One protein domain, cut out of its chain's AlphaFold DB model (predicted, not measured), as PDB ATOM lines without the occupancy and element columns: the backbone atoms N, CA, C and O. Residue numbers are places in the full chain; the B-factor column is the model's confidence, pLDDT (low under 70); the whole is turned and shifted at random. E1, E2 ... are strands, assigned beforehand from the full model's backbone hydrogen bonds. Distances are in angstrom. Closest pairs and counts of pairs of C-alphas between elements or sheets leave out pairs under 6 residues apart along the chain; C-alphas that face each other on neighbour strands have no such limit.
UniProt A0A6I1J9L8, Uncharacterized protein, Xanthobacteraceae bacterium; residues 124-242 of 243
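Overview. This is residues 124 to 242 of the 243 residues of an uncharacterized protein of Xanthobacteraceae bacterium (UniProt A0A6I1J9L8). Two four-stranded sheets lie face to face as a sandwich, E4 E5 E1 E8 and E3 E2 E6 E7, with the strands of the one crossed at 58 degrees to those of the other. A long stretch with no named element, residues 198 to 231, joins E7 of the second sheet to E8 at the edge of the first. The printed part has 119 residues, with no named helix and eight strands in the order E1 to E8; both sheets are antiparallel and the class is all strand. The whole is compact, with a radius of gyration of the C-alphas of 14.0 A and spans of 36 by 36 by 24 A.

Along the chain. Find C-alpha 124 at (-60.235, 33.002, 34.180); from there E1, residues 124 to 133, runs 28.5 A. In its sheet you also find E8, residues 232 to 241, 29.2 A, ending at C-alpha 241 at (-64.490, 33.039, 39.011); E5, residues 166 to 174, 26.1 A; and E4, residues 156 to 162, 19.0 A. For the other sheet, look at E2, residues 140 to 145, 17.0 A; E3, residues 148 to 153, 14.6 A; E6, residues 183 to 188, 16.6 A; and E7, residues 191 to 197, 17.5 A, which begins at C-alpha 191 at (-32.641, 21.167, 34.758).

Arrangement. Begin at E1, an inner strand: N 128 and O 236 of E8 are 2.9 A apart, within hydrogen-bond range. On E5, N 171 and O 129 of E1 are 2.9 A apart. E4 and E5 form a hairpin, with N 160 and O 168 2.9 A apart. Across the sandwich, the parts of the sheets that face each other are 10.5 A centre to centre, their best planes 8 degrees apart. There the closest C-alphas of E2 and E5, Leu 143 and Phe 173, are 7.0 A apart. In the second sheet, N 142 of E2 and O 185 of E6 are 2.8 A apart. E6 and E7 form a hairpin, with N 186 and O 194 2.8 A apart; E2 and E3 form another, with N 143 and O 152 2.9 A apart. E3 runs on into E4 across two residues, at 71 degrees. Both sheets are strongly twisted. E4 and E7 are apart.

Size, cuts and confidence. Look for the two C-alphas farthest apart at Thr 222 and Ile 241, 45.2 A. The printed part has no cut. The link E7 to E8, 34 residues, is long. The mean pLDDT of the printed part is 76.7; values under 70 stand, for instance, at residues 143 to 153 and 220 to 229.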
ATOM      1  N   TYR A 124     -61.584  33.189  34.698       79.94
ATOM      2  CA  TYR A 124     -60.235  33.002  34.180       79.94
ATOM      3  C   TYR A 124     -59.980  31.519  33.907       79.94
ATOM      4  O   TYR A 124     -60.389  30.673  34.712       79.94
ATOM      5  N   PRO A 125     -59.331  31.182  32.783       85.38
ATOM      6  CA  PRO A 125     -58.979  29.810  32.482       85.38
ATOM      7  C   PRO A 125     -57.736  29.381  33.282       85.38
ATOM      8  O   PRO A 125     -56.736  30.095  33.356       85.38
ATOM      9  N   TYR A 126     -57.800  28.197  33.881       87.88
ATOM     10  CA  TYR A 126     -56.724  27.562  34.636       87.88
ATOM     11  C   TYR A 126     -56.406  26.203  34.025       87.88
ATOM     12  O   TYR A 126     -57.313  25.417  33.746       87.88
ATOM     13  N   LEU A 127     -55.119  25.903  33.871       89.62
ATOM     14  CA  LEU A 127     -54.637  24.571  33.542       89.62
ATOM     15  C   LEU A 127     -54.376  23.812  34.840       89.62
ATOM     16  O   LEU A 127     -53.526  24.208  35.637       89.62
ATOM     17  N   VAL A 128     -55.090  22.714  35.043       91.62
ATOM     18  CA  VAL A 128     -54.831  21.779  36.137       91.62
ATOM     19  C   VAL A 128     -54.106  20.580  35.553       91.62
ATOM     20  O   VAL A 128     -54.666  19.858  34.731       91.62
ATOM     21  N   THR A 129     -52.866  20.361  35.969       91.44
ATOM     22  CA  THR A 129     -52.035  19.245  35.510       91.44
ATOM     23  C   THR A 129     -51.840  18.248  36.634       91.44
ATOM     24  O   THR A 129     -51.535  18.652  37.752       91.44
ATOM     25  N   GLU A 130     -51.930  16.960  36.332       91.94
ATOM     26  CA  GLU A 130     -51.442  15.894  37.198       91.94
ATOM     27  C   GLU A 130     -50.244  15.220  36.538       91.94
ATOM     28  O   GLU A 130     -50.339  14.750  35.405       91.94
ATOM     29  N   ILE A 131     -49.127  15.162  37.255       87.88
ATOM     30  CA  ILE A 131     -47.867  14.604  36.770       87.88
ATOM     31  C   ILE A 131     -47.501  13.416  37.646       87.88
ATOM     32  O   ILE A 131     -47.287  13.563  38.850       87.88
ATOM     33  N   ARG A 132     -47.425  12.237  37.034       87.94
ATOM     34  CA  ARG A 132     -46.887  11.027  37.649       87.94
ATOM     35  C   ARG A 132     -45.385  11.000  37.492       87.94
ATOM     36  O   ARG A 132     -44.860  11.268  36.415       87.94
ATOM     37  N   LEU A 133     -44.717  10.633  38.571       80.19
ATOM     38  CA  LEU A 133     -43.271  10.529  38.632       80.19
ATOM     39  C   LEU A 133     -42.882   9.175  39.217       80.19
ATOM     40  O   LEU A 133     -43.552   8.663  40.122       80.19
ATOM     41  N   GLY A 134     -41.784   8.612  38.708       72.19
ATOM     42  CA  GLY A 134     -41.106   7.483  39.344       72.19
ATOM     43  C   GLY A 134     -40.575   7.845  40.737       72.19
ATOM     44  O   GLY A 134     -40.553   9.018  41.115       72.19
ATOM     45  N   ALA A 135     -40.154   6.834  41.500       61.78
ATOM     46  CA  ALA A 135     -39.593   7.024  42.837       61.78
ATOM     47  C   ALA A 135     -38.403   8.009  42.806       61.78
ATOM     48  O   ALA A 135     -37.496   7.863  41.986       61.78
ATOM     49  N   GLY A 136     -38.428   9.024  43.674       61.94
ATOM     50  CA  GLY A 136     -37.381  10.046  43.784       61.94
ATOM     51  C   GLY A 136     -37.903  11.405  44.261       61.94
ATOM     52  O   GLY A 136     -39.104  11.580  44.475       61.94
ATOM     53  N   ASP A 137     -36.988  12.366  44.416       59.03
ATOM     54  CA  ASP A 137     -37.281  13.711  44.925       59.03
ATOM     55  C   ASP A 137     -38.304  14.473  44.077       59.03
ATOM     56  O   ASP A 137     -38.371  14.314  42.853       59.03
ATOM     57  N   ALA A 138     -39.086  15.324  44.752       63.31
ATOM     58  CA  ALA A 138     -40.247  16.022  44.215       63.31
ATOM     59  C   ALA A 138     -39.852  17.167  43.244       63.31
ATOM     60  O   ALA A 138     -39.581  18.283  43.695       63.31
ATOM     61  N   PRO A 139     -39.899  16.969  41.913       67.00
ATOM     62  CA  PRO A 139     -39.453  17.952  40.929       67.00
ATOM     63  C   PRO A 139     -40.324  19.211  40.932       67.00
ATOM     64  O   PRO A 139     -41.527  19.159  41.183       67.00
ATOM     65  N   SER A 140     -39.730  20.357  40.622       74.38
ATOM     66  CA  SER A 140     -40.467  21.591  40.327       74.38
ATOM     67  C   SER A 140     -41.175  21.498  38.971       74.38
ATOM     68  O   SER A 140     -40.662  20.884  38.042       74.38
ATOM     69  N   VAL A 141     -42.345  22.123  38.837       70.75
ATOM     70  CA  VAL A 141     -43.130  22.129  37.589       70.75
ATOM     71  C   VAL A 141     -43.376  23.575  37.175       70.75
ATOM     72  O   VAL A 141     -43.741  24.399  38.016       70.75
ATOM     73  N   GLY A 142     -43.174  23.875  35.895       74.44
ATOM     74  CA  GLY A 142     -43.409  25.185  35.300       74.44
ATOM     75  C   GLY A 142     -44.250  25.093  34.030       74.44
ATOM     76  O   GLY A 142     -44.259  24.071  33.344       74.44
ATOM     77  N   LEU A 143     -44.951  26.178  33.717       69.81
ATOM     78  CA  LEU A 143     -45.733  26.339  32.494       69.81
ATOM     79  C   LEU A 143     -44.992  27.245  31.512       69.81
ATOM     80  O   LEU A 143     -44.592  28.334  31.915       69.81
ATOM     81  N   GLY A 144     -44.846  26.842  30.250       66.06
ATOM     82  CA  GLY A 144     -44.207  27.649  29.208       66.06
ATOM     83  C   GLY A 144     -45.163  28.047  28.077       66.06
ATOM     84  O   GLY A 144     -46.028  27.268  27.668       66.06
ATOM     85  N   ALA A 145     -44.982  29.258  27.544       61.00
ATOM     86  CA  ALA A 145     -45.693  29.772  26.366       61.00
ATOM     87  C   ALA A 145     -44.825  29.709  25.092       61.00
ATOM     88  O   ALA A 145     -43.596  29.763  25.169       61.00
ATOM     89  N   ALA A 146     -45.452  29.637  23.914       53.84
ATOM     90  CA  ALA A 146     -44.813  29.530  22.596       53.84
ATOM     91  C   ALA A 146     -43.898  30.710  22.279       53.84
ATOM     92  O   ALA A 146     -42.942  30.555  21.524       53.84
ATOM     93  N   SER A 147     -44.179  31.888  22.839       48.56
ATOM     94  CA  SER A 147     -43.485  33.124  22.481       48.56
ATOM     95  C   SER A 147     -42.295  33.481  23.382       48.56
ATOM     96  O   SER A 147     -41.723  34.555  23.203       48.56
ATOM     97  N   GLY A 148     -41.894  32.652  24.357       48.72
ATOM     98  CA  GLY A 148     -40.724  32.983  25.179       48.72
ATOM     99  C   GLY A 148     -40.378  32.025  26.319       48.72
ATOM    100  O   GLY A 148     -41.149  31.151  26.694       48.72
ATOM    101  N   ARG A 149     -39.197  32.249  26.921       51.16
ATOM    102  CA  ARG A 149     -38.633  31.515  28.080       51.16
ATOM    103  C   ARG A 149     -39.372  31.780  29.406       51.16
ATOM    104  O   ARG A 149     -38.832  31.486  30.470       51.16
ATOM    105  N   THR A 150     -40.558  32.384  29.375       54.50
ATOM    106  CA  THR A 150     -41.295  32.738  30.591       54.50
ATOM    107  C   THR A 150     -41.950  31.488  31.152       54.50
ATOM    108  O   THR A 150     -42.938  30.998  30.609       54.50
ATOM    109  N   LEU A 151     -41.372  30.970  32.233       60.34
ATOM    110  CA  LEU A 151     -41.932  29.869  32.998       60.34
ATOM    111  C   LEU A 151     -42.817  30.435  34.108       60.34
ATOM    112  O   LEU A 151     -42.316  31.063  35.043       60.34
ATOM    113  N   TRP A 152     -44.126  30.212  34.032       67.12
ATOM    114  CA  TRP A 152     -45.007  30.499  35.162       67.12
ATOM    115  C   TRP A 152     -44.952  29.354  36.164       67.12
ATOM    116  O   TRP A 152     -45.039  28.178  35.805       67.12
ATOM    117  N   SER A 153     -44.810  29.703  37.439       69.12
ATOM    118  CA  SER A 153     -44.922  28.736  38.528       69.12
ATOM    119  C   SER A 153     -46.384  28.424  38.822       69.12
ATOM    120  O   SER A 153     -47.270  29.257  38.623       69.12
ATOM    121  N   ALA A 154     -46.632  27.212  39.311       73.50
ATOM    122  CA  ALA A 154     -47.960  26.810  39.741       73.50
ATOM    123  C   ALA A 154     -48.421  27.682  40.919       73.50
ATOM    124  O   ALA A 154     -47.677  27.886  41.875       73.50
ATOM    125  N   VAL A 155     -49.667  28.154  40.871       74.25
ATOM    126  CA  VAL A 155     -50.306  28.898  41.974       74.25
ATOM    127  C   VAL A 155     -50.644  27.958  43.128       74.25
ATOM    128  O   VAL A 155     -50.688  28.350  44.291       74.25
ATOM    129  N   THR A 156     -50.882  26.689  42.820       75.94
ATOM    130  CA  THR A 156     -51.102  25.647  43.817       75.94
ATOM    131  C   THR A 156     -50.374  24.396  43.377       75.94
ATOM    132  O   THR A 156     -50.436  24.026  42.204       75.94
ATOM    133  N   ARG A 157     -49.699  23.749  44.329       78.44
ATOM    134  CA  ARG A 157     -49.024  22.472  44.136       78.44
ATOM    135  C   ARG A 157     -49.381  21.546  45.287       78.44
ATOM    136  O   ARG A 157     -49.130  21.882  46.442       78.44
ATOM    137  N   THR A 158     -49.934  20.384  44.975       80.50
ATOM    138  CA  THR A 158     -50.181  19.330  45.960       80.50
ATOM    139  C   THR A 158     -49.544  18.036  45.482       80.50
ATOM    140  O   THR A 158     -49.586  17.697  44.301       80.50
ATOM    141  N   THR A 159     -48.907  17.315  46.400       80.44
ATOM    142  CA  THR A 159     -48.278  16.026  46.106       80.44
ATOM    143  C   THR A 159     -49.057  14.944  46.830       80.44
ATOM    144  O   THR A 159     -49.285  15.042  48.035       80.44
ATOM    145  N   ARG A 160     -49.473  13.911  46.099       81.44
ATOM    146  CA  ARG A 160     -50.196  12.757  46.637       81.44
ATOM    147  C   ARG A 160     -49.432  11.474  46.323       81.44
ATOM    148  O   ARG A 160     -48.859  11.334  45.242       81.44
ATOM    149  N   GLY A 161     -49.427  10.538  47.270       74.06
ATOM    150  CA  GLY A 161     -48.892   9.197  47.046       74.06
ATOM    151  C   GLY A 161     -49.790   8.401  46.097       74.06
ATOM    152  O   GLY A 161     -51.015   8.506  46.161       74.06
ATOM    153  N   HIS A 162     -49.188   7.611  45.214       75.81
ATOM    154  CA  HIS A 162     -49.882   6.738  44.273       75.81
ATOM    155  C   HIS A 162     -49.463   5.274  44.494       75.81
ATOM    156  O   HIS A 162     -48.301   5.023  44.834       75.81
ATOM    157  N   PRO A 163     -50.372   4.294  44.301       66.75
ATOM    158  CA  PRO A 163     -50.026   2.878  44.400       66.75
ATOM    159  C   PRO A 163     -48.827   2.535  43.506       66.75
ATOM    160  O   PRO A 163     -48.749   2.987  42.363       66.75
ATOM    161  N   GLY A 164     -47.877   1.763  44.039       64.25
ATOM    162  CA  GLY A 164     -46.621   1.434  43.351       64.25
ATOM    163  C   GLY A 164     -45.458   2.400  43.616       64.25
ATOM    164  O   GLY A 164     -44.530   2.451  42.815       64.25
ATOM    165  N   GLY A 165     -45.500   3.181  44.704       63.09
ATOM    166  CA  GLY A 165     -44.383   4.042  45.131       63.09
ATOM    167  C   GLY A 165     -44.169   5.287  44.263       63.09
ATOM    168  O   GLY A 165     -43.119   5.920  44.337       63.09
ATOM    169  N   ARG A 166     -45.154   5.635  43.428       71.50
ATOM    170  CA  ARG A 166     -45.117   6.812  42.550       71.50
ATOM    171  C   ARG A 166     -45.699   8.031  43.261       71.50
ATOM    172  O   ARG A 166     -46.619   7.904  44.069       71.50
ATOM    173  N   ALA A 167     -45.205   9.217  42.921       80.12
ATOM    174  CA  ALA A 167     -45.793  10.481  43.358       80.12
ATOM    175  C   ALA A 167     -46.644  11.076  42.229       80.12
ATOM    176  O   ALA A 167     -46.234  11.061  41.067       80.12
ATOM    177  N   VAL A 168     -47.822  11.602  42.571       84.69
ATOM    178  CA  VAL A 168     -48.643  12.422  41.673       84.69
ATOM    179  C   VAL A 168     -48.582  13.858  42.163       84.69
ATOM    180  O   VAL A 168     -48.988  14.151  43.287       84.69
ATOM    181  N   ILE A 169     -48.072  14.744  41.317       86.19
ATOM    182  CA  ILE A 169     -48.066  16.182  41.560       86.19
ATOM    183  C   ILE A 169     -49.235  16.786  40.809       86.19
ATOM    184  O   ILE A 169     -49.280  16.726  39.584       86.19
ATOM    185  N   GLU A 170     -50.156  17.394  41.540       89.06
ATOM    186  CA  GLU A 170     -51.166  18.264  40.965       89.06
ATOM    187  C   GLU A 170     -50.662  19.706  41.012       89.06
ATOM    188  O   GLU A 170     -50.244  20.195  42.065       89.06
ATOM    189  N   ALA A 171     -50.676  20.377  39.867       87.62
ATOM    190  CA  ALA A 171     -50.248  21.757  39.723       87.62
ATOM    191  C   ALA A 171     -51.315  22.567  38.980       87.62
ATOM    192  O   ALA A 171     -51.881  22.107  37.988       87.62
ATOM    193  N   VAL A 172     -51.603  23.768  39.484       88.88
ATOM    194  CA  VAL A 172     -52.612  24.674  38.922       88.88
ATOM    195  C   VAL A 172     -51.927  25.918  38.381       88.88
ATOM    196  O   VAL A 172     -51.288  26.652  39.136       88.88
ATOM    197  N   PHE A 173     -52.096  26.178  37.089       86.31
ATOM    198  CA  PHE A 173     -51.500  27.315  36.399       86.31
ATOM    199  C   PHE A 173     -52.587  28.243  35.854       86.31
ATOM    200  O   PHE A 173     -53.507  27.769  35.187       86.31
ATOM    201  N   PRO A 174     -52.513  29.560  36.099       84.06
ATOM    202  CA  PRO A 174     -53.365  30.514  35.411       84.06
ATOM    203  C   PRO A 174     -52.947  30.565  33.941       84.06
ATOM    204  O   PRO A 174     -51.764  30.719  33.635       84.06
ATOM    205  N   MET A 175     -53.903  30.443  33.025       77.88
ATOM    206  CA  MET A 175     -53.631  30.619  31.602       77.88
ATOM    207  C   MET A 175     -53.892  32.081  31.251       77.88
ATOM    208  O   MET A 175     -55.028  32.557  31.293       77.88
ATOM    209  N   ALA A 176     -52.835  32.830  30.941       67.75
ATOM    210  CA  ALA A 176     -52.998  34.184  30.434       67.75
ATOM    211  C   ALA A 176     -53.626  34.107  29.033       67.75
ATOM    212  O   ALA A 176     -53.009  33.605  28.097       67.75
ATOM    213  N   VAL A 177     -54.848  34.636  28.890       57.91
ATOM    214  CA  VAL A 177     -55.702  34.550  27.682       57.91
ATOM    215  C   VAL A 177     -54.994  34.997  26.390       57.91
ATOM    216  O   VAL A 177     -55.400  34.630  25.296       57.91
ATOM    217  N   ARG A 178     -53.930  35.805  26.487       57.25
ATOM    218  CA  ARG A 178     -53.282  36.429  25.322       57.25
ATOM    219  C   ARG A 178     -52.089  35.674  24.750       57.25
ATOM    220  O   ARG A 178     -51.784  35.876  23.582       57.25
ATOM    221  N   SER A 179     -51.392  34.868  25.544       57.94
ATOM    222  CA  SER A 179     -50.117  34.262  25.125       57.94
ATOM    223  C   SER A 179     -50.226  32.790  24.746       57.94
ATOM    224  O   SER A 179     -49.253  32.241  24.241       57.94
ATOM    225  N   GLY A 180     -51.380  32.159  24.990       65.44
ATOM    226  CA  GLY A 180     -51.520  30.713  24.851       65.44
ATOM    227  C   GLY A 180     -50.662  29.950  25.866       65.44
ATOM    228  O   GLY A 180     -49.839  30.521  26.591       65.44
ATOM    229  N   VAL A 181     -50.907  28.647  25.954       76.62
ATOM    230  CA  VAL A 181     -50.099  27.715  26.737       76.62
ATOM    231  C   VAL A 181     -49.744  26.555  25.832       76.62
ATOM    232  O   VAL A 181     -50.623  25.811  25.401       76.62
ATOM    233  N   ASP A 182     -48.454  26.390  25.576       82.88
ATOM    234  CA  ASP A 182     -47.991  25.447  24.561       82.88
ATOM    235  C   ASP A 182     -47.368  24.216  25.172       82.88
ATOM    236  O   ASP A 182     -47.491  23.131  24.606       82.88
ATOM    237  N   HIS A 183     -46.719  24.363  26.329       86.06
ATOM    238  CA  HIS A 183     -46.055  23.243  26.964       86.06
ATOM    239  C   HIS A 183     -45.980  23.350  28.487       86.06
ATOM    240  O   HIS A 183     -45.942  24.431  29.077       86.06
ATOM    241  N   VAL A 184     -45.911  22.186  29.125       87.44
ATOM    242  CA  VAL A 184     -45.609  22.033  30.552       87.44
ATOM    243  C   VAL A 184     -44.207  21.462  30.681       87.44
ATOM    244  O   VAL A 184     -43.862  20.506  29.987       87.44
ATOM    245  N   VAL A 185     -43.402  22.040  31.569       86.50
ATOM    246  CA  VAL A 185     -42.021  21.622  31.811       86.50
ATOM    247  C   VAL A 185     -41.863  21.123  33.236       86.50
ATOM    248  O   VAL A 185     -42.211  21.804  34.204       86.50
ATOM    249  N   VAL A 186     -41.269  19.947  33.380       84.06
ATOM    250  CA  VAL A 186     -40.860  19.390  34.667       84.06
ATOM    251  C   VAL A 186     -39.364  19.607  34.830       84.06
ATOM    252  O   VAL A 186     -38.571  19.191  33.987       84.06
ATOM    253  N   HIS A 187     -38.985  20.241  35.934       81.19
ATOM    254  CA  HIS A 187     -37.607  20.540  36.290       81.19
ATOM    255  C   HIS A 187     -37.173  19.758  37.533       81.19
ATOM    256  O   HIS A 187     -37.886  19.731  38.538       81.19
ATOM    257  N   ARG A 188     -35.962  19.209  37.508       77.56
ATOM    258  CA  ARG A 188     -35.259  18.658  38.673       77.56
ATOM    259  C   ARG A 188     -33.911  19.360  38.770       77.56
ATOM    260  O   ARG A 188     -33.221  19.465  37.762       77.56
ATOM    261  N   ASP A 189     -33.577  19.900  39.938       77.88
ATOM    262  CA  ASP A 189     -32.318  20.628  40.168       77.88
ATOM    263  C   ASP A 189     -32.047  21.727  39.124       77.88
ATOM    264  O   ASP A 189     -30.958  21.837  38.566       77.88
ATOM    265  N   GLN A 190     -33.083  22.516  38.804       75.94
ATOM    266  CA  GLN A 190     -33.078  23.559  37.760       75.94
ATOM    267  C   GLN A 190     -32.812  23.069  36.325       75.94
ATOM    268  O   GLN A 190     -32.714  23.880  35.405       75.94
ATOM    269  N   ARG A 191     -32.746  21.757  36.093       77.06
ATOM    270  CA  ARG A 191     -32.641  21.167  34.758       77.06
ATOM    271  C   ARG A 191     -34.002  20.696  34.289       77.06
ATOM    272  O   ARG A 191     -34.733  20.056  35.037       77.06
ATOM    273  N   GLU A 192     -34.330  20.998  33.042       80.62
ATOM    274  CA  GLU A 192     -35.495  20.432  32.372       80.62
ATOM    275  C   GLU A 192     -35.307  18.918  32.183       80.62
ATOM    276  O   GLU A 192     -34.293  18.467  31.643       80.62
ATOM    277  N   VAL A 193     -36.287  18.154  32.670       80.12
ATOM    278  CA  VAL A 193     -36.298  16.684  32.680       80.12
ATOM    279  C   VAL A 193     -37.382  16.121  31.765       80.12
ATOM    280  O   VAL A 193     -37.196  15.068  31.163       80.12
ATOM    281  N   ALA A 194     -38.522  16.802  31.665       84.88
ATOM    282  CA  ALA A 194     -39.606  16.405  30.781       84.88
ATOM    283  C   ALA A 194     -40.343  17.637  30.262       84.88
ATOM    284  O   ALA A 194     -40.542  18.607  30.997       84.88
ATOM    285  N   ARG A 195     -40.786  17.546  29.011       87.81
ATOM    286  CA  ARG A 195     -41.603  18.543  28.330       87.81
ATOM    287  C   ARG A 195     -42.857  17.872  27.808       87.81
ATOM    288  O   ARG A 195     -42.771  16.750  27.324       87.81
ATOM    289  N   PHE A 196     -43.993  18.542  27.910       89.19
ATOM    290  CA  PHE A 196     -45.256  18.056  27.367       89.19
ATOM    291  C   PHE A 196     -45.894  19.143  26.523       89.19
ATOM    292  O   PHE A 196     -46.366  20.138  27.079       89.19
ATOM    293  N   SER A 197     -45.927  18.952  25.210       89.31
ATOM    294  CA  SER A 197     -46.630  19.848  24.295       89.31
ATOM    295  C   SER A 197     -48.146  19.630  24.382       89.31
ATOM    296  O   SER A 197     -48.623  18.498  24.340       89.31
ATOM    297  N   LEU A 198     -48.917  20.713  24.526       86.88
ATOM    298  CA  LEU A 198     -50.369  20.657  24.747       86.88
ATOM    299  C   LEU A 198     -51.199  20.945  23.489       86.88
ATOM    300  O   LEU A 198     -52.319  20.452  23.383       86.88
ATOM    301  N   GLY A 199     -50.683  21.761  22.561       82.94
ATOM    302  CA  GLY A 199     -51.388  22.133  21.326       82.94
ATOM    303  C   GLY A 199     -52.747  22.809  21.559       82.94
ATOM    304  O   GLY A 199     -53.695  22.552  20.817       82.94
ATOM    305  N   LEU A 200     -52.875  23.615  22.619       82.62
ATOM    306  CA  LEU A 200     -54.143  24.256  22.971       82.62
ATOM    307  C   LEU A 200     -54.439  25.453  22.053       82.62
ATOM    308  O   LEU A 200     -53.523  26.190  21.692       82.62
ATOM    309  N   PRO A 201     -55.716  25.700  21.704       78.06
ATOM    310  CA  PRO A 201     -56.105  26.945  21.049       78.06
ATOM    311  C   PRO A 201     -55.898  28.146  21.991       78.06
ATOM    312  O   PRO A 201     -55.770  27.983  23.205       78.06
ATOM    313  N   SER A 202     -55.908  29.364  21.440       75.12
ATOM    314  CA  SER A 202     -55.671  30.607  22.195       75.12
ATOM    315  C   SER A 202     -56.663  30.844  23.343       75.12
ATOM    316  O   SER A 202     -56.255  31.310  24.403       75.12
ATOM    317  N   ASP A 203     -57.940  30.490  23.158       77.88
ATOM    318  CA  ASP A 203     -58.949  30.440  24.224       77.88
ATOM    319  C   ASP A 203     -59.508  29.015  24.357       77.88
ATOM    320  O   ASP A 203     -60.477  28.651  23.683       77.88
ATOM    321  N   PRO A 204     -58.880  28.160  25.180       79.94
ATOM    322  CA  PRO A 204     -59.297  26.777  25.298       79.94
ATOM    323  C   PRO A 204     -60.581  26.641  26.141       79.94
ATOM    324  O   PRO A 204     -60.711  27.264  27.205       79.94
ATOM    325  N   PRO A 205     -61.550  25.812  25.702       82.38
ATOM    326  CA  PRO A 205     -62.774  25.575  26.457       82.38
ATOM    327  C   PRO A 205     -62.482  24.790  27.744       82.38
ATOM    328  O   PRO A 205     -61.535  24.007  27.816       82.38
ATOM    329  N   ALA A 206     -63.327  24.966  28.764       86.50
ATOM    330  CA  ALA A 206     -63.252  24.152  29.976       86.50
ATOM    331  C   ALA A 206     -63.506  22.671  29.654       86.50
ATOM    332  O   ALA A 206     -64.382  22.347  28.849       86.50
ATOM    333  N   THR A 207     -62.774  21.771  30.307       87.19
ATOM    334  CA  THR A 207     -62.909  20.324  30.111       87.19
ATOM    335  C   THR A 207     -63.548  19.666  31.331       87.19
ATOM    336  O   THR A 207     -63.226  19.981  32.476       87.19
ATOM    337  N   ALA A 208     -64.466  18.724  31.095       83.69
ATOM    338  CA  ALA A 208     -65.169  18.012  32.167       83.69
ATOM    339  C   ALA A 208     -64.274  16.984  32.885       83.69
ATOM    340  O   ALA A 208     -64.413  16.755  34.086       83.69
ATOM    341  N   SER A 209     -63.343  16.372  32.153       89.06
ATOM    342  CA  SER A 209     -62.419  15.358  32.655       89.06
ATOM    343  C   SER A 209     -60.972  15.725  32.342       89.06
ATOM    344  O   SER A 209     -60.689  16.619  31.537       89.06
ATOM    345  N   PHE A 210     -60.047  15.012  32.986       90.75
ATOM    346  CA  PHE A 210     -58.652  15.011  32.570       90.75
ATOM    347  C   PHE A 210     -58.496  14.366  31.193       90.75
ATOM    348  O   PHE A 210     -59.238  13.444  30.839       90.75
ATOM    349  N   SER A 211     -57.502  14.841  30.449       92.19
ATOM    350  CA  SER A 211     -56.989  14.190  29.252       92.19
ATOM    351  C   SER A 211     -56.522  12.760  29.568       92.19
ATOM    352  O   SER A 211     -56.251  12.424  30.731       92.19
ATOM    353  N   PRO A 212     -56.352  11.913  28.541       93.19
ATOM    354  CA  PRO A 212     -55.522  10.722  28.664       93.19
ATOM    355  C   PRO A 212     -54.123  11.075  29.187       93.19
ATOM    356  O   PRO A 212     -53.671  12.220  29.069       93.19
ATOM    357  N   TRP A 213     -53.442  10.085  29.766       91.38
ATOM    358  CA  TRP A 213     -52.040  10.228  30.148       91.38
ATOM    359  C   TRP A 213     -51.183  10.436  28.898       91.38
ATOM    360  O   TRP A 213     -51.250   9.661  27.946       91.38
ATOM    361  N   LEU A 214     -50.398  11.503  28.921       90.81
ATOM    362  CA  LEU A 214     -49.458  11.907  27.894       90.81
ATOM    363  C   LEU A 214     -48.055  11.484  28.303       90.81
ATOM    364  O   LEU A 214     -47.659  11.624  29.465       90.81
ATOM    365  N   SER A 215     -47.302  11.001  27.323       89.44
ATOM    366  CA  SER A 215     -45.864  10.801  27.449       89.44
ATOM    367  C   SER A 215     -45.120  12.111  27.158       89.44
ATOM    368  O   SER A 215     -45.653  12.951  26.431       89.44
ATOM    369  N   PRO A 216     -43.906  12.299  27.696       88.44
ATOM    370  CA  PRO A 216     -43.103  13.475  27.401       88.44
ATOM    371  C   PRO A 216     -42.702  13.529  25.924       88.44
ATOM    372  O   PRO A 216     -42.557  12.496  25.265       88.44
ATOM    373  N   ASP A 217     -42.471  14.740  25.430       87.00
ATOM    374  CA  ASP A 217     -41.997  14.994  24.077       87.00
ATOM    375  C   ASP A 217     -40.638  14.312  23.853       87.00
ATOM    376  O   ASP A 217     -39.747  14.333  24.709       87.00
ATOM    377  N   ARG A 218     -40.453  13.712  22.672       78.44
ATOM    378  CA  ARG A 218     -39.148  13.169  22.279       78.44
ATOM    379  C   ARG A 218     -38.201  14.322  21.964       78.44
ATOM    380  O   ARG A 218     -38.486  15.137  21.089       78.44
ATOM    381  N   TRP A 219     -37.052  14.347  22.628       70.75
ATOM    382  CA  TRP A 219     -35.991  15.307  22.345       70.75
ATOM    383  C   TRP A 219     -35.358  14.949  20.999       70.75
ATOM    384  O   TRP A 219     -34.832  13.851  20.830       70.75
ATOM    385  N   GLN A 220     -35.441  15.853  20.025       55.75
ATOM    386  CA  GLN A 220     -34.788  15.689  18.728       55.75
ATOM    387  C   GLN A 220     -33.483  16.493  18.730       55.75
ATOM    388  O   GLN A 220     -33.519  17.718  18.812       55.75
ATOM    389  N   GLY A 221     -32.333  15.816  18.665       56.06
ATOM    390  CA  GLY A 221     -31.019  16.460  18.557       56.06
ATOM    391  C   GLY A 221     -29.885  15.706  19.257       56.06
ATOM    392  O   GLY A 221     -30.082  14.638  19.830       56.06
ATOM    393  N   THR A 222     -28.686  16.289  19.210       47.28
ATOM    394  CA  THR A 222     -27.437  15.772  19.805       47.28
ATOM    395  C   THR A 222     -27.435  15.765  21.340       47.28
ATOM    396  O   THR A 222     -26.596  15.103  21.940       47.28
ATOM    397  N   GLU A 223     -28.395  16.441  21.980       53.31
ATOM    398  CA  GLU A 223     -28.703  16.333  23.413       53.31
ATOM    399  C   GLU A 223     -29.938  15.450  23.646       53.31
ATOM    400  O   GLU A 223     -30.893  15.854  24.313       53.31
ATOM    401  N   ALA A 224     -29.959  14.248  23.068       52.06
ATOM    402  CA  ALA A 224     -30.977  13.254  23.388       52.06
ATOM    403  C   ALA A 224     -30.825  12.843  24.863       52.06
ATOM    404  O   ALA A 224     -30.084  11.924  25.206       52.06
ATOM    405  N   ARG A 225     -31.486  13.583  25.757       60.88
ATOM    406  CA  ARG A 225     -31.576  13.241  27.173       60.88
ATOM    407  C   ARG A 225     -32.543  12.081  27.310       60.88
ATOM    408  O   ARG A 225     -33.633  12.097  26.736       60.88
ATOM    409  N   GLU A 226     -32.130  11.076  28.065       60.16
ATOM    410  CA  GLU A 226     -32.980   9.942  28.386       60.16
ATOM    411  C   GLU A 226     -34.178  10.458  29.195       60.16
ATOM    412  O   GLU A 226     -34.043  10.920  30.331       60.16
ATOM    413  N   VAL A 227     -35.354  10.472  28.565       63.62
ATOM    414  CA  VAL A 227     -36.608  10.846  29.223       63.62
ATOM    415  C   VAL A 227     -36.841   9.827  30.339       63.62
ATOM    416  O   VAL A 227     -36.894   8.631  30.039       63.62
ATOM    417  N   PRO A 228     -36.995  10.240  31.612       65.31
ATOM    418  CA  PRO A 228     -37.128   9.271  32.684       65.31
ATOM    419  C   PRO A 228     -38.361   8.397  32.457       65.31
ATOM    420  O   PRO A 228     -39.481   8.893  32.299       65.31
ATOM    421  N   SER A 229     -38.157   7.082  32.456       66.69
ATOM    422  CA  SER A 229     -39.240   6.114  32.311       66.69
ATOM    423  C   SER A 229     -40.282   6.304  33.418       66.69
ATOM    424  O   SER A 229     -39.934   6.391  34.597       66.69
ATOM    425  N   GLY A 230     -41.566   6.334  33.053       75.12
ATOM    426  CA  GLY A 230     -42.672   6.448  34.010       75.12
ATOM    427  C   GLY A 230     -43.063   7.877  34.398       75.12
ATOM    428  O   GLY A 230     -43.854   8.040  35.329       75.12
ATOM    429  N   VAL A 231     -42.537   8.891  33.701       84.12
ATOM    430  CA  VAL A 231     -43.045  10.264  33.771       84.12
ATOM    431  C   VAL A 231     -44.222  10.400  32.809       84.12
ATOM    432  O   VAL A 231     -44.068  10.224  31.606       84.12
ATOM    433  N   GLU A 232     -45.401  10.697  33.342       90.25
ATOM    434  CA  GLU A 232     -46.625  10.885  32.557       90.25
ATOM    435  C   GLU A 232     -47.350  12.132  33.050       90.25
ATOM    436  O   GLU A 232     -47.317  12.439  34.243       90.25
ATOM    437  N   MET A 233     -48.056  12.824  32.162       92.06
ATOM    438  CA  MET A 233     -48.877  13.972  32.535       92.06
ATOM    439  C   MET A 233     -50.277  13.842  31.963       92.06
ATOM    440  O   MET A 233     -50.456  13.442  30.823       92.06
ATOM    441  N   ARG A 234     -51.285  14.250  32.719       93.94
ATOM    442  CA  ARG A 234     -52.606  14.569  32.176       93.94
ATOM    443  C   ARG A 234     -53.008  15.967  32.598       93.94
ATOM    444  O   ARG A 234     -52.530  16.468  33.614       93.94
ATOM    445  N   PHE A 235     -53.901  16.591  31.851       93.56
ATOM    446  CA  PHE A 235     -54.356  17.938  32.162       93.56
ATOM    447  C   PHE A 235     -55.864  18.085  31.991       93.56
ATOM    448  O   PHE A 235     -56.507  17.305  31.293       93.56
ATOM    449  N   ARG A 236     -56.435  19.092  32.641       93.69
ATOM    450  CA  ARG A 236     -57.788  19.590  32.388       93.69
ATOM    451  C   ARG A 236     -57.797  21.106  32.462       93.69
ATOM    452  O   ARG A 236     -56.929  21.704  33.098       93.69
ATOM    453  N   ILE A 237     -58.793  21.714  31.840       90.56
ATOM    454  CA  ILE A 237     -58.969  23.162  31.820       90.56
ATOM    455  C   ILE A 237     -60.189  23.507  32.659       90.56
ATOM    456  O   ILE A 237     -61.285  23.010  32.415       90.56
ATOM    457  N   GLU A 238     -60.006  24.380  33.640       89.62
ATOM    458  CA  GLU A 238     -61.088  24.896  34.472       89.62
ATOM    459  C   GLU A 238     -61.298  26.383  34.207       89.62
ATOM    460  O   GLU A 238     -60.339  27.118  33.992       89.62
ATOM    461  N   ARG A 239     -62.544  26.857  34.281       85.50
ATOM    462  CA  ARG A 239     -62.849  28.293  34.328       85.50
ATOM    463  C   ARG A 239     -63.295  28.643  35.740       85.50
ATOM    464  O   ARG A 239     -64.323  28.151  36.198       85.50
ATOM    465  N   ARG A 240     -62.506  29.458  36.442       83.50
ATOM    466  CA  ARG A 240     -62.792  29.852  37.830       83.50
ATOM    467  C   ARG A 240     -63.139  31.331  37.887       83.50
ATOM    468  O   ARG A 240     -62.483  32.153  37.251       83.50
ATOM    469  N   ILE A 241     -64.162  31.656  38.670       76.31
ATOM    470  CA  ILE A 241     -64.490  33.039  39.011       76.31
ATOM    471  C   ILE A 241     -63.479  33.485  40.065       76.31
ATOM    472  O   ILE A 241     -63.393  32.868  41.129       76.31
ATOM    473  N   VAL A 242     -62.712  34.532  39.770       65.19
ATOM    474  CA  VAL A 242     -61.862  35.176  40.777       65.19
ATOM    475  C   VAL A 242     -62.791  35.994  41.674       65.19
ATOM    476  O   VAL A 242     -63.501  36.869  41.181       65.19
TER     477      VAL A 242